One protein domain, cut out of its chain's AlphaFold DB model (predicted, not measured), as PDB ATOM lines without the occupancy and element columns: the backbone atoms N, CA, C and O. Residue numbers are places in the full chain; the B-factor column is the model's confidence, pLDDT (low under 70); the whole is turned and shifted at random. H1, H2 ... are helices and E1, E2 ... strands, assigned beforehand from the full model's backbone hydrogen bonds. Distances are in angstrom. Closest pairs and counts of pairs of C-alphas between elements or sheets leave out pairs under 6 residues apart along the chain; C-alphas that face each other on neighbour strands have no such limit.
ATOM      1  N   LYS A  30     152.255  98.682 106.667       74.38
ATOM      2  CA  LYS A  30     152.863  99.953 107.093       74.38
ATOM      3  C   LYS A  30     151.828 101.049 107.374       74.38
ATOM      4  O   LYS A  30     151.929 101.743 108.376       74.38
ATOM      5  N   SER A  31     150.821 101.184 106.508       77.81
ATOM      6  CA  SER A  31     149.729 102.147 106.688       77.81
ATOM      7  C   SER A  31     148.877 101.778 107.896       77.81
ATOM      8  O   SER A  31     148.527 102.652 108.677       77.81
ATOM      9  N   LYS A  32     148.627 100.479 108.101       80.88
ATOM     10  CA  LYS A  32     147.907  99.985 109.280       80.88
ATOM     11  C   LYS A  32     148.674 100.261 110.579       80.88
ATOM     12  O   LYS A  32     148.063 100.656 111.563       80.88
ATOM     13  N   LEU A  33     149.999 100.079 110.582       82.88
ATOM     14  CA  LEU A  33     150.845 100.430 111.729       82.88
ATOM     15  C   LEU A  33     150.763 101.928 112.048       82.88
ATOM     16  O   LEU A  33     150.576 102.295 113.202       82.88
ATOM     17  N   TRP A  34     150.840 102.784 111.026       86.88
ATOM     18  CA  TRP A  34     150.691 104.229 111.205       86.88
ATOM     19  C   TRP A  34     149.307 104.621 111.741       86.88
ATOM     20  O   TRP A  34     149.216 105.463 112.630       86.88
ATOM     21  N   GLU A  35     148.236 103.999 111.239       87.50
ATOM     22  CA  GLU A  35     146.869 104.220 111.729       87.50
ATOM     23  C   GLU A  35     146.729 103.854 113.215       87.50
ATOM     24  O   GLU A  35     146.166 104.637 113.980       87.50
ATOM     25  N   LEU A  36     147.274 102.707 113.635       87.38
ATOM     26  CA  LEU A  36     147.264 102.271 115.038       87.38
ATOM     27  C   LEU A  36     148.039 103.240 115.935       87.38
ATOM     28  O   LEU A  36     147.493 103.743 116.913       87.38
ATOM     29  N   ALA A  37     149.271 103.564 115.554       89.56
ATOM     30  CA  ALA A  37     150.126 104.483 116.295       89.56
ATOM     31  C   ALA A  37     149.521 105.888 116.422       89.56
ATOM     32  O   ALA A  37     149.557 106.506 117.486       89.56
ATOM     33  N   SER A  38     148.913 106.380 115.339       91.75
ATOM     34  CA  SER A  38     148.212 107.663 115.337       91.75
ATOM     35  C   SER A  38     147.015 107.646 116.284       91.75
ATOM     36  O   SER A  38     146.796 108.612 117.013       91.75
ATOM     37  N   ALA A  39     146.244 106.555 116.297       91.25
ATOM     38  CA  ALA A  39     145.100 106.406 117.191       91.25
ATOM     39  C   ALA A  39     145.527 106.369 118.667       91.25
ATOM     40  O   ALA A  39     144.923 107.053 119.495       91.25
ATOM     41  N   GLU A  40     146.594 105.635 118.996       91.69
ATOM     42  CA  GLU A  40     147.161 105.603 120.349       91.69
ATOM     43  C   GLU A  40     147.645 106.989 120.784       91.69
ATOM     44  O   GLU A  40     147.262 107.469 121.853       91.69
ATOM     45  N   PHE A  41     148.395 107.689 119.930       93.44
ATOM     46  CA  PHE A  41     148.853 109.047 120.216       93.44
ATOM     47  C   PHE A  41     147.690 110.020 120.459       93.44
ATOM     48  O   PHE A  41     147.730 110.796 121.418       93.44
ATOM     49  N   LEU A  42     146.641 109.974 119.631       94.81
ATOM     50  CA  LEU A  42     145.460 110.836 119.766       94.81
ATOM     51  C   LEU A  42     144.601 110.491 120.990       94.81
ATOM     52  O   LEU A  42     143.936 111.378 121.525       94.81
ATOM     53  N   SER A  43     144.642 109.247 121.481       93.06
ATOM     54  CA  SER A  43     143.930 108.860 122.708       93.06
ATOM     55  C   SER A  43     144.431 109.624 123.941       93.06
ATOM     56  O   SER A  43     143.636 109.976 124.817       93.06
ATOM     57  N   VAL A  44     145.731 109.941 123.962       94.38
ATOM     58  CA  VAL A  44     146.395 110.739 125.002       94.38
ATOM     59  C   VAL A  44     146.371 112.233 124.649       94.38
ATOM     60  O   VAL A  44     146.172 113.075 125.522       94.38
ATOM     61  N   ASN A  45     146.514 112.575 123.364       94.56
ATOM     62  CA  ASN A  45     146.579 113.950 122.856       94.56
ATOM     63  C   ASN A  45     145.274 114.354 122.149       94.56
ATOM     64  O   ASN A  45     145.245 114.620 120.948       94.56
ATOM     65  N   GLN A  46     144.186 114.412 122.918       95.81
ATOM     66  CA  GLN A  46     142.818 114.553 122.395       95.81
ATOM     67  C   GLN A  46     142.498 115.932 121.796       95.81
ATOM     68  O   GLN A  46     141.508 116.084 121.080       95.81
ATOM     69  N   TYR A  47     143.312 116.951 122.082       96.75
ATOM     70  CA  TYR A  47     143.063 118.329 121.662       96.75
ATOM     71  C   TYR A  47     144.085 118.820 120.643       96.75
ATOM     72  O   TYR A  47     145.255 118.439 120.663       96.75
ATOM     73  N   CYS A  48     143.636 119.704 119.756       97.69
ATOM     74  CA  CYS A  48     144.458 120.325 118.728       97.69
ATOM     75  C   CYS A  48     145.513 121.257 119.348       97.69
ATOM     76  O   CYS A  48     145.178 122.290 119.936       97.69
ATOM     77  N   ALA A  49     146.790 120.929 119.148       96.62
ATOM     78  CA  ALA A  49     147.928 121.684 119.661       96.62
ATOM     79  C   ALA A  49     147.978 123.124 119.120       96.62
ATOM     80  O   ALA A  49     148.296 124.057 119.857       96.62
ATOM     81  N   ASP A  50     147.629 123.333 117.847       96.44
ATOM     82  CA  ASP A  50     147.594 124.669 117.236       96.44
ATOM     83  C   ASP A  50     146.444 125.532 117.778       96.44
ATOM     84  O   ASP A  50     146.624 126.713 118.073       96.44
ATOM     85  N   CYS A  51     145.266 124.938 117.987       97.38
ATOM     86  CA  CYS A  51     144.149 125.642 118.608       97.38
ATOM     87  C   CYS A  51     144.478 126.042 120.046       97.38
ATOM     88  O   CYS A  51     144.247 127.196 120.408       97.38
ATOM     89  N   ASN A  52     145.097 125.140 120.813       96.12
ATOM     90  CA  ASN A  52     145.487 125.407 122.193       96.12
ATOM     91  C   ASN A  52     146.459 126.598 122.302       96.12
ATOM     92  O   ASN A  52     146.263 127.475 123.138       96.12
ATOM     93  N   LYS A  53     147.437 126.716 121.386       95.25
ATOM     94  CA  LYS A  53     148.356 127.876 121.309       95.25
ATOM     95  C   LYS A  53     147.640 129.222 121.140       95.25
ATOM     96  O   LYS A  53     148.199 130.262 121.468       95.25
ATOM     97  N   ARG A  54     146.418 129.206 120.607       95.06
ATOM     98  CA  ARG A  54     145.587 130.387 120.341       95.06
ATOM     99  C   ARG A  54     144.430 130.526 121.340       95.06
ATOM    100  O   ARG A  54     143.528 131.317 121.092       95.06
ATOM    101  N   ASN A  55     144.442 129.769 122.442       95.19
ATOM    102  CA  ASN A  55     143.375 129.711 123.451       95.19
ATOM    103  C   ASN A  55     142.015 129.214 122.920       95.19
ATOM    104  O   ASN A  55     140.965 129.592 123.436       95.19
ATOM    105  N   TYR A  56     142.026 128.346 121.906       96.06
ATOM    106  CA  TYR A  56     140.841 127.625 121.437       96.06
ATOM    107  C   TYR A  56     140.937 126.141 121.788       96.06
ATOM    108  O   TYR A  56     142.020 125.557 121.783       96.06
ATOM    109  N   VAL A  57     139.786 125.505 122.000       95.44
ATOM    110  CA  VAL A  57     139.691 124.063 122.247       95.44
ATOM    111  C   VAL A  57     138.967 123.415 121.076       95.44
ATOM    112  O   VAL A  57     137.805 123.712 120.823       95.44
ATOM    113  N   ASN A  58     139.667 122.535 120.362       96.06
ATOM    114  CA  ASN A  58     139.111 121.686 119.312       96.06
ATOM    115  C   ASN A  58     139.663 120.274 119.471       96.06
ATOM    116  O   ASN A  58     140.814 120.108 119.884       96.06
ATOM    117  N   VAL A  59     138.858 119.278 119.114       96.75
ATOM    118  CA  VAL A  59     139.267 117.869 119.125       96.75
ATOM    119  C   VAL A  59     140.294 117.632 118.019       96.75
ATOM    120  O   VAL A  59     140.181 118.183 116.923       96.75
ATOM    121  N   ALA A  60     141.331 116.859 118.324       96.62
ATOM    122  CA  ALA A  60     142.304 116.433 117.334       96.62
ATOM    123  C   ALA A  60     141.810 115.197 116.574       96.62
ATOM    124  O   ALA A  60     141.321 114.241 117.168       96.62
ATOM    125  N   GLU A  61     141.977 115.219 115.256       94.69
ATOM    126  CA  GLU A  61     141.587 114.138 114.339       94.69
ATOM    127  C   GLU A  61     142.785 113.612 113.541       94.69
ATOM    128  O   GLU A  61     142.741 112.516 112.985       94.69
ATOM    129  N   HIS A  62     143.866 114.393 113.475       94.69
ATOM    130  CA  HIS A  62     145.030 114.098 112.656       94.69
ATOM    131  C   HIS A  62     146.317 114.225 113.463       94.69
ATOM    132  O   HIS A  62     146.474 115.141 114.272       94.69
ATOM    133  N   VAL A  63     147.259 113.328 113.183       94.69
ATOM    134  CA  VAL A  63     148.651 113.441 113.618       94.69
ATOM    135  C   VAL A  63     149.461 114.044 112.478       94.69
ATOM    136  O   VAL A  63     149.351 113.607 111.332       94.69
ATOM    137  N   PHE A  64     150.257 115.061 112.785       94.06
ATOM    138  CA  PHE A  64     151.102 115.755 111.820       94.06
ATOM    139  C   PHE A  64     152.526 115.901 112.359       94.06
ATOM    140  O   PHE A  64     152.715 116.108 113.555       94.06
ATOM    141  N   HIS A  65     153.527 115.825 111.481       93.12
ATOM    142  CA  HIS A  65     154.934 115.982 111.853       93.12
ATOM    143  C   HIS A  65     155.319 117.458 111.981       93.12
ATOM    144  O   HIS A  65     155.172 118.214 111.028       93.12
ATOM    145  N   ILE A  66     155.831 117.875 113.138       92.50
ATOM    146  CA  ILE A  66     156.278 119.253 113.404       92.50
ATOM    147  C   ILE A  66     157.388 119.642 112.423       92.50
ATOM    148  O   ILE A  66     157.314 120.683 111.771       92.50
ATOM    149  N   GLU A  67     158.394 118.783 112.294       90.94
ATOM    150  CA  GLU A  67     159.442 118.891 111.297       90.94
ATOM    151  C   GLU A  67     159.225 117.856 110.197       90.94
ATOM    152  O   GLU A  67     159.097 116.657 110.468       90.94
ATOM    153  N   CYS A  68     159.254 118.313 108.941       88.94
ATOM    154  CA  CYS A  68     159.123 117.439 107.781       88.94
ATOM    155  C   CYS A  68     160.160 116.299 107.853       88.94
ATOM    156  O   CYS A  68     161.364 116.576 107.920       88.94
ATOM    157  N   PRO A  69     159.725 115.023 107.820       85.88
ATOM    158  CA  PRO A  69     160.638 113.888 107.877       85.88
ATOM    159  C   PRO A  69     161.571 113.786 106.665       85.88
ATOM    160  O   PRO A  69     162.629 113.185 106.775       85.88
ATOM    161  N   ALA A  70     161.204 114.349 105.505       84.81
ATOM    162  CA  ALA A  70     162.015 114.338 104.276       84.81
ATOM    163  C   ALA A  70     162.568 112.947 103.872       84.81
ATOM    164  O   ALA A  70     163.632 112.836 103.268       84.81
ATOM    165  N   GLY A  71     161.837 111.874 104.200       81.81
ATOM    166  CA  GLY A  71     162.239 110.486 103.938       81.81
ATOM    167  C   GLY A  71     163.035 109.811 105.064       81.81
ATOM    168  O   GLY A  71     163.259 108.602 104.994       81.81
ATOM    169  N   ASP A  72     163.407 110.543 106.116       86.94
ATOM    170  CA  ASP A  72     163.994 109.985 107.333       86.94
ATOM    171  C   ASP A  72     162.929 109.217 108.130       86.94
ATOM    172  O   ASP A  72     161.933 109.769 108.607       86.94
ATOM    173  N   ARG A  73     163.151 107.907 108.266       84.81
ATOM    174  CA  ARG A  73     162.234 106.996 108.956       84.81
ATOM    175  C   ARG A  73     162.238 107.217 110.462       84.81
ATOM    176  O   ARG A  73     161.176 107.163 111.067       84.81
ATOM    177  N   MET A  74     163.397 107.488 111.058       84.75
ATOM    178  CA  MET A  74     163.499 107.722 112.498       84.75
ATOM    179  C   MET A  74     162.736 108.991 112.860       84.75
ATOM    180  O   MET A  74     161.926 108.993 113.779       84.75
ATOM    181  N   LYS A  75     162.907 110.043 112.057       88.50
ATOM    182  CA  LYS A  75     162.182 111.307 112.221       88.50
ATOM    183  C   LYS A  75     160.676 111.180 111.985       88.50
ATOM    184  O   LYS A  75     159.892 111.901 112.601       88.50
ATOM    185  N   PHE A  76     160.268 110.275 111.095       90.00
ATOM    186  CA  PHE A  76     158.860 109.961 110.872       90.00
ATOM    187  C   PHE A  76     158.228 109.296 112.100       90.00
ATOM    188  O   PHE A  76     157.114 109.654 112.477       90.00
ATOM    189  N   TRP A  77     158.925 108.345 112.726       87.81
ATOM    190  CA  TRP A  77     158.401 107.584 113.863       87.81
ATOM    191  C   TRP A  77     158.711 108.202 115.237       87.81
ATOM    192  O   TRP A  77     158.210 107.710 116.242       87.81
ATOM    193  N   ASP A  78     159.485 109.289 115.308       89.00
ATOM    194  CA  ASP A  78     159.728 110.016 116.558       89.00
ATOM    195  C   ASP A  78     158.445 110.711 117.039       89.00
ATOM    196  O   ASP A  78     158.031 111.732 116.490       89.00
ATOM    197  N   VAL A  79     157.841 110.184 118.104       89.75
ATOM    198  CA  VAL A  79     156.619 110.729 118.721       89.75
ATOM    199  C   VAL A  79     156.799 112.184 119.165       89.75
ATOM    200  O   VAL A  79     155.851 112.964 119.146       89.75
ATOM    201  N   ARG A  80     158.023 112.605 119.514       90.81
ATOM    202  CA  ARG A  80     158.313 114.005 119.879       90.81
ATOM    203  C   ARG A  80     158.217 114.943 118.679       90.81
ATOM    204  O   ARG A  80     158.057 116.147 118.854       90.81
ATOM    205  N   ASN A  81     158.316 114.392 117.471       92.75
ATOM    206  CA  ASN A  81     158.094 115.106 116.227       92.75
ATOM    207  C   ASN A  81     156.608 115.119 115.825       92.75
ATOM    208  O   ASN A  81     156.275 115.666 114.779       92.75
ATOM    209  N   TRP A  82     155.694 114.528 116.597       94.62
ATOM    210  CA  TRP A  82     154.265 114.511 116.278       94.62
ATOM    211  C   TRP A  82     153.511 115.637 116.988       94.62
ATOM    212  O   TRP A  82     153.811 116.011 118.119       94.62
ATOM    213  N   GLN A  83     152.477 116.160 116.332       95.69
ATOM    214  CA  GLN A  83     151.491 117.057 116.926       95.69
ATOM    215  C   GLN A  83     150.067 116.645 116.549       95.69
ATOM    216  O   GLN A  83     149.796 116.226 115.423       95.69
ATOM    217  N   SER A  84     149.150 116.798 117.502       97.12
ATOM    218  CA  SER A  84     147.718 116.563 117.341       97.12
ATOM    219  C   SER A  84     147.045 117.795 116.725       97.12
ATOM    220  O   SER A  84     147.171 118.910 117.236       97.12
ATOM    221  N   LEU A  85     146.318 117.629 115.621       96.69
ATOM    222  CA  LEU A  85     145.632 118.715 114.914       96.69
ATOM    223  C   LEU A  85     144.159 118.381 114.672       96.69
ATOM    224  O   LEU A  85     143.805 117.243 114.367       96.69
ATOM    225  N   CYS A  86     143.290 119.391 114.768       96.81
ATOM    226  CA  CYS A  86     141.927 119.289 114.242       96.81
ATOM    227  C   CYS A  86     141.946 119.352 112.712       96.81
ATOM    228  O   CYS A  86     142.912 119.849 112.120       96.81
ATOM    229  N   LYS A  87     140.859 118.912 112.075       94.69
ATOM    230  CA  LYS A  87     140.701 118.922 110.616       94.69
ATOM    231  C   LYS A  87     141.061 120.264 109.968       94.69
ATOM    232  O   LYS A  87     141.873 120.306 109.048       94.69
ATOM    233  N   ASP A  88     140.521 121.366 110.484       95.12
ATOM    234  CA  ASP A  88     140.739 122.695 109.895       95.12
ATOM    235  C   ASP A  88     142.193 123.162 110.030       95.12
ATOM    236  O   ASP A  88     142.755 123.761 109.112       95.12
ATOM    237  N   CYS A  89     142.834 122.871 111.168       96.06
ATOM    238  CA  CYS A  89     144.243 123.210 111.368       96.06
ATOM    239  C   CYS A  89     145.154 122.334 110.515       96.06
ATOM    240  O   CYS A  89     146.128 122.850 109.974       96.06
ATOM    241  N   PHE A  90     144.824 121.051 110.357       94.50
ATOM    242  CA  PHE A  90     145.550 120.155 109.468       94.50
ATOM    243  C   PHE A  90     145.530 120.695 108.039       94.50
ATOM    244  O   PHE A  90     146.588 121.010 107.512       94.50
ATOM    245  N   VAL A  91     144.348 120.936 107.460       93.94
ATOM    246  CA  VAL A  91     144.227 121.474 106.091       93.94
ATOM    247  C   VAL A  91     144.965 122.806 105.937       93.94
ATOM    248  O   VAL A  91     145.670 123.009 104.952       93.94
ATOM    249  N   ARG A  92     144.861 123.708 106.919       94.25
ATOM    250  CA  ARG A  92     145.542 125.009 106.884       94.25
ATOM    251  C   ARG A  92     147.072 124.899 106.918       94.25
ATOM    252  O   ARG A  92     147.735 125.742 106.322       94.25
ATOM    253  N   ILE A  93     147.625 123.935 107.654       90.81
ATOM    254  CA  ILE A  93     149.076 123.791 107.867       90.81
ATOM    255  C   ILE A  93     149.712 122.906 106.791       90.81
ATOM    256  O   ILE A  93     150.773 123.246 106.277       90.81
ATOM    257  N   SER A  94     149.080 121.779 106.457       87.31
ATOM    258  CA  SER A  94     149.615 120.778 105.528       87.31
ATOM    259  C   SER A  94     149.100 120.921 104.097       87.31
ATOM    260  O   SER A  94     149.519 120.162 103.234       87.31
ATOM    261  N   GLY A  95     148.135 121.810 103.838       88.31
ATOM    262  CA  GLY A  95     147.410 121.840 102.561       88.31
ATOM    263  C   GLY A  95     146.435 120.670 102.380       88.31
ATOM    264  O   GLY A  95     145.794 120.563 101.339       88.31
ATOM    265  N   GLY A  96     146.292 119.803 103.392       78.31
ATOM    266  CA  GLY A  96     145.541 118.552 103.290       78.31
ATOM    267  C   GLY A  96     146.339 117.410 102.656       78.31
ATOM    268  O   GLY A  96     145.744 116.383 102.325       78.31
ATOM    269  N   ASP A  97     147.656 117.570 102.496       76.00
ATOM    270  CA  ASP A  97     148.492 116.560 101.860       76.00
ATOM    271  C   ASP A  97     148.518 115.252 102.671       76.00
ATOM    272  O   ASP A  97     148.692 115.270 103.898       76.00
ATOM    273  N   PRO A  98     148.348 114.091 102.011       70.69
ATOM    274  CA  PRO A  98     148.391 112.805 102.684       70.69
ATOM    275  C   PRO A  98     149.813 112.490 103.159       70.69
ATOM    276  O   PRO A  98     150.793 112.656 102.432       70.69
ATOM    277  N   VAL A  99     149.917 111.960 104.376       77.75
ATOM    278  CA  VAL A  99     151.191 111.521 104.950       77.75
ATOM    279  C   VAL A  99     151.734 110.333 104.148       77.75
ATOM    280  O   VAL A  99     151.113 109.271 104.082       77.75
ATOM    281  N   SER A 100     152.915 110.499 103.552       81.56
ATOM    282  CA  SER A 100     153.639 109.401 102.906       81.56
ATOM    283  C   SER A 100     154.326 108.549 103.971       81.56
ATOM    284  O   SER A 100     155.360 108.936 104.517       81.56
ATOM    285  N   VAL A 101     153.726 107.402 104.300       81.88
ATOM    286  CA  VAL A 101     154.259 106.480 105.311       81.88
ATOM    287  C   VAL A 101     155.467 105.733 104.725       81.88
ATOM    288  O   VAL A 101     155.304 105.000 103.740       81.88
ATOM    289  N   PRO A 102     156.680 105.882 105.292       80.25
ATOM    290  CA  PRO A 102     157.859 105.189 104.793       80.25
ATOM    291  C   PRO A 102     157.761 103.673 105.027       80.25
ATOM    292  O   PRO A 102     156.861 103.159 105.693       80.25
ATOM    293  N   ALA A 103     158.719 102.916 104.478       67.62
ATOM    294  CA  ALA A 103     158.870 101.516 104.867       67.62
ATOM    295  C   ALA A 103     159.008 101.385 106.398       67.62
ATOM    296  O   ALA A 103     159.629 102.271 106.992       67.62
ATOM    297  N   PRO A 104     158.459 100.324 107.027       63.97
ATOM    298  CA  PRO A 104     158.603 100.111 108.451       63.97
ATOM    299  C   PRO A 104     160.089 100.080 108.747       63.97
ATOM    300  O   PRO A 104     160.893  99.599 107.934       63.97
ATOM    301  N   VAL A 105     160.437 100.636 109.893       64.19
ATOM    302  CA  VAL A 105     161.684 100.245 110.532       64.19
ATOM    303  C   VAL A 105     161.539  98.760 110.896       64.19
ATOM    304  O   VAL A 105     160.412  98.272 110.994       64.19
ATOM    305  N   ASP A 106     162.634  98.009 110.960       65.31
ATOM    306  CA  ASP A 106     162.582  96.618 111.424       65.31
ATOM    307  C   ASP A 106     161.843  96.514 112.773       65.31
ATOM    308  O   ASP A 106     161.825  97.473 113.550       65.31
ATOM    309  N   ASP A 107     161.186  95.375 113.019       59.00
ATOM    310  CA  ASP A 107     160.284  95.188 114.170       59.00
ATOM    311  C   ASP A 107     160.973  95.497 115.515       59.00
ATOM    312  O   ASP A 107     160.351  96.083 116.399       59.00
ATOM    313  N   GLU A 108     162.269  95.189 115.638       61.81
ATOM    314  CA  GLU A 108     163.088  95.475 116.825       61.81
ATOM    315  C   GLU A 108     163.238  96.986 117.065       61.81
ATOM    316  O   GLU A 108     163.069  97.479 118.184       61.81
ATOM    317  N   THR A 109     163.475  97.757 116.003       64.00
ATOM    318  CA  THR A 109     163.560  99.216 116.094       64.00
ATOM    319  C   THR A 109     162.195  99.865 116.337       64.00
ATOM    320  O   THR A 109     162.119 100.879 117.031       64.00
ATOM    321  N   LEU A 110     161.100  99.296 115.816       62.88
ATOM    322  CA  LEU A 110     159.752  99.771 116.149       62.88
ATOM    323  C   LEU A 110     159.470  99.584 117.644       62.88
ATOM    324  O   LEU A 110     159.062 100.542 118.295       62.88
ATOM    325  N   GLU A 111     159.745  98.408 118.211       58.31
ATOM    326  CA  GLU A 111     159.540  98.148 119.642       58.31
ATOM    327  C   GLU A 111     160.320  99.144 120.517       58.31
ATOM    328  O   GLU A 111     159.747  99.728 121.439       58.31
ATOM    329  N   TYR A 112     161.574  99.444 120.156       60.06
ATOM    330  CA  TYR A 112     162.404 100.446 120.835       60.06
ATOM    331  C   TYR A 112     161.860 101.886 120.732       60.06
ATOM    332  O   TYR A 112     161.980 102.658 121.681       60.06
ATOM    333  N   ILE A 113     161.256 102.268 119.601       59.19
ATOM    334  CA  ILE A 113     160.705 103.621 119.396       59.19
ATOM    335  C   ILE A 113     159.333 103.787 120.079       59.19
ATOM    336  O   ILE A 113     159.025 104.878 120.561       59.19
ATOM    337  N   TYR A 114     158.528 102.720 120.169       50.88
ATOM    338  CA  TYR A 114     157.215 102.731 120.836       50.88
ATOM    339  C   TYR A 114     157.273 102.547 122.354       50.88
ATOM    340  O   TYR A 114     156.333 102.935 123.046       50.88
ATOM    341  N   THR A 115     158.362 102.004 122.898       38.41
ATOM    342  CA  THR A 115     158.581 101.941 124.349       38.41
ATOM    343  C   THR A 115     159.546 103.027 124.805       38.41
ATOM    344  O   THR A 115     160.719 102.793 125.091       38.41
TER     345      THR A 115
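AT A GLANCE: This is residues 30 to 115 of the 117 residues of an uncharacterized protein of Acinetobacter chinensis (UniProt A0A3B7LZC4). A short two-stranded ribbon, E1 and E2, makes the core, with the long helix H1 on one side of it and H4 on the other. The short helix H2 stands beside E2 toward one end of an elongated body, and H3 and H5 lie toward the other end, which residues 95 to 106 reach from H4 as a long strap. The printed part has 86 residues, with five named helices and two named strands in the order H1, H2, E1, H3, E2, H4, H5; the sheet order is E1 - E2, antiparallel, and the class is mostly helix. The whole is compact, with a radius of gyration of the C-alphas of 13.0 A, and the C-alphas span 40 by 25 by 19 A.

IN THESE COORDINATES: E1 is residues 62 to 65, 10.1 A from first to last C-alpha, and begins with C-alpha 62 at (145.030, 114.098, 112.656). E2 is residues 82 to 85, 9.7 A long. H1, the longest helix, is residues 30 to 44, 21.9 A long, from C-alpha 30 at (152.863, 99.953, 107.093). H2 is residues 49 to 53 and H3 is residues 73 to 77. H4, residues 87 to 94, is 10.4 A long. H5, residues 107 to 114, is 10.5 A long and ends with C-alpha 114 at (157.215, 102.731, 120.836).

HOW THE PARTS SIT: E1 and E2 are antiparallel neighbours at 142 degrees, with N 64 and O 83 at 2.9 A and N 85 and O 62 at 2.8 A, within hydrogen-bond range. The closest C-alphas of H1 and E1 are those of Ser 38 and Val 63, 6.0 A apart. Those of H4 and E1 are His 62 and Lys 87, 6.8 A apart. Those of H2 and E2 are Ala 49 and Ser 84, 5.6 A apart. Those of E1 and H3 are His 65 and Phe 76, 7.3 A apart. H2 and H4 are close but not clearly touching, the closest C-alphas being those of Asp 50 and Cys 89 at 6.9 A. H3 and H5 are also close but not clearly touching, with Trp 77 and Ile 113 closest at 7.2 A between C-alphas. H1 is apart from H3, H4 and H5. Every O i to N i+4 pair is within hydrogen-bond range in H2, H3, H4 and H5, and 10 of 11 are in H1.

THE WHOLE: The two C-alphas farthest apart are those of Asn 55 and Asp 106, at 40.1 A. The printed part has no cut. The link from H4 to H5, 12 residues, is long. The mean pLDDT of the printed part is 85.8, and residues 103 to 115 are under 70.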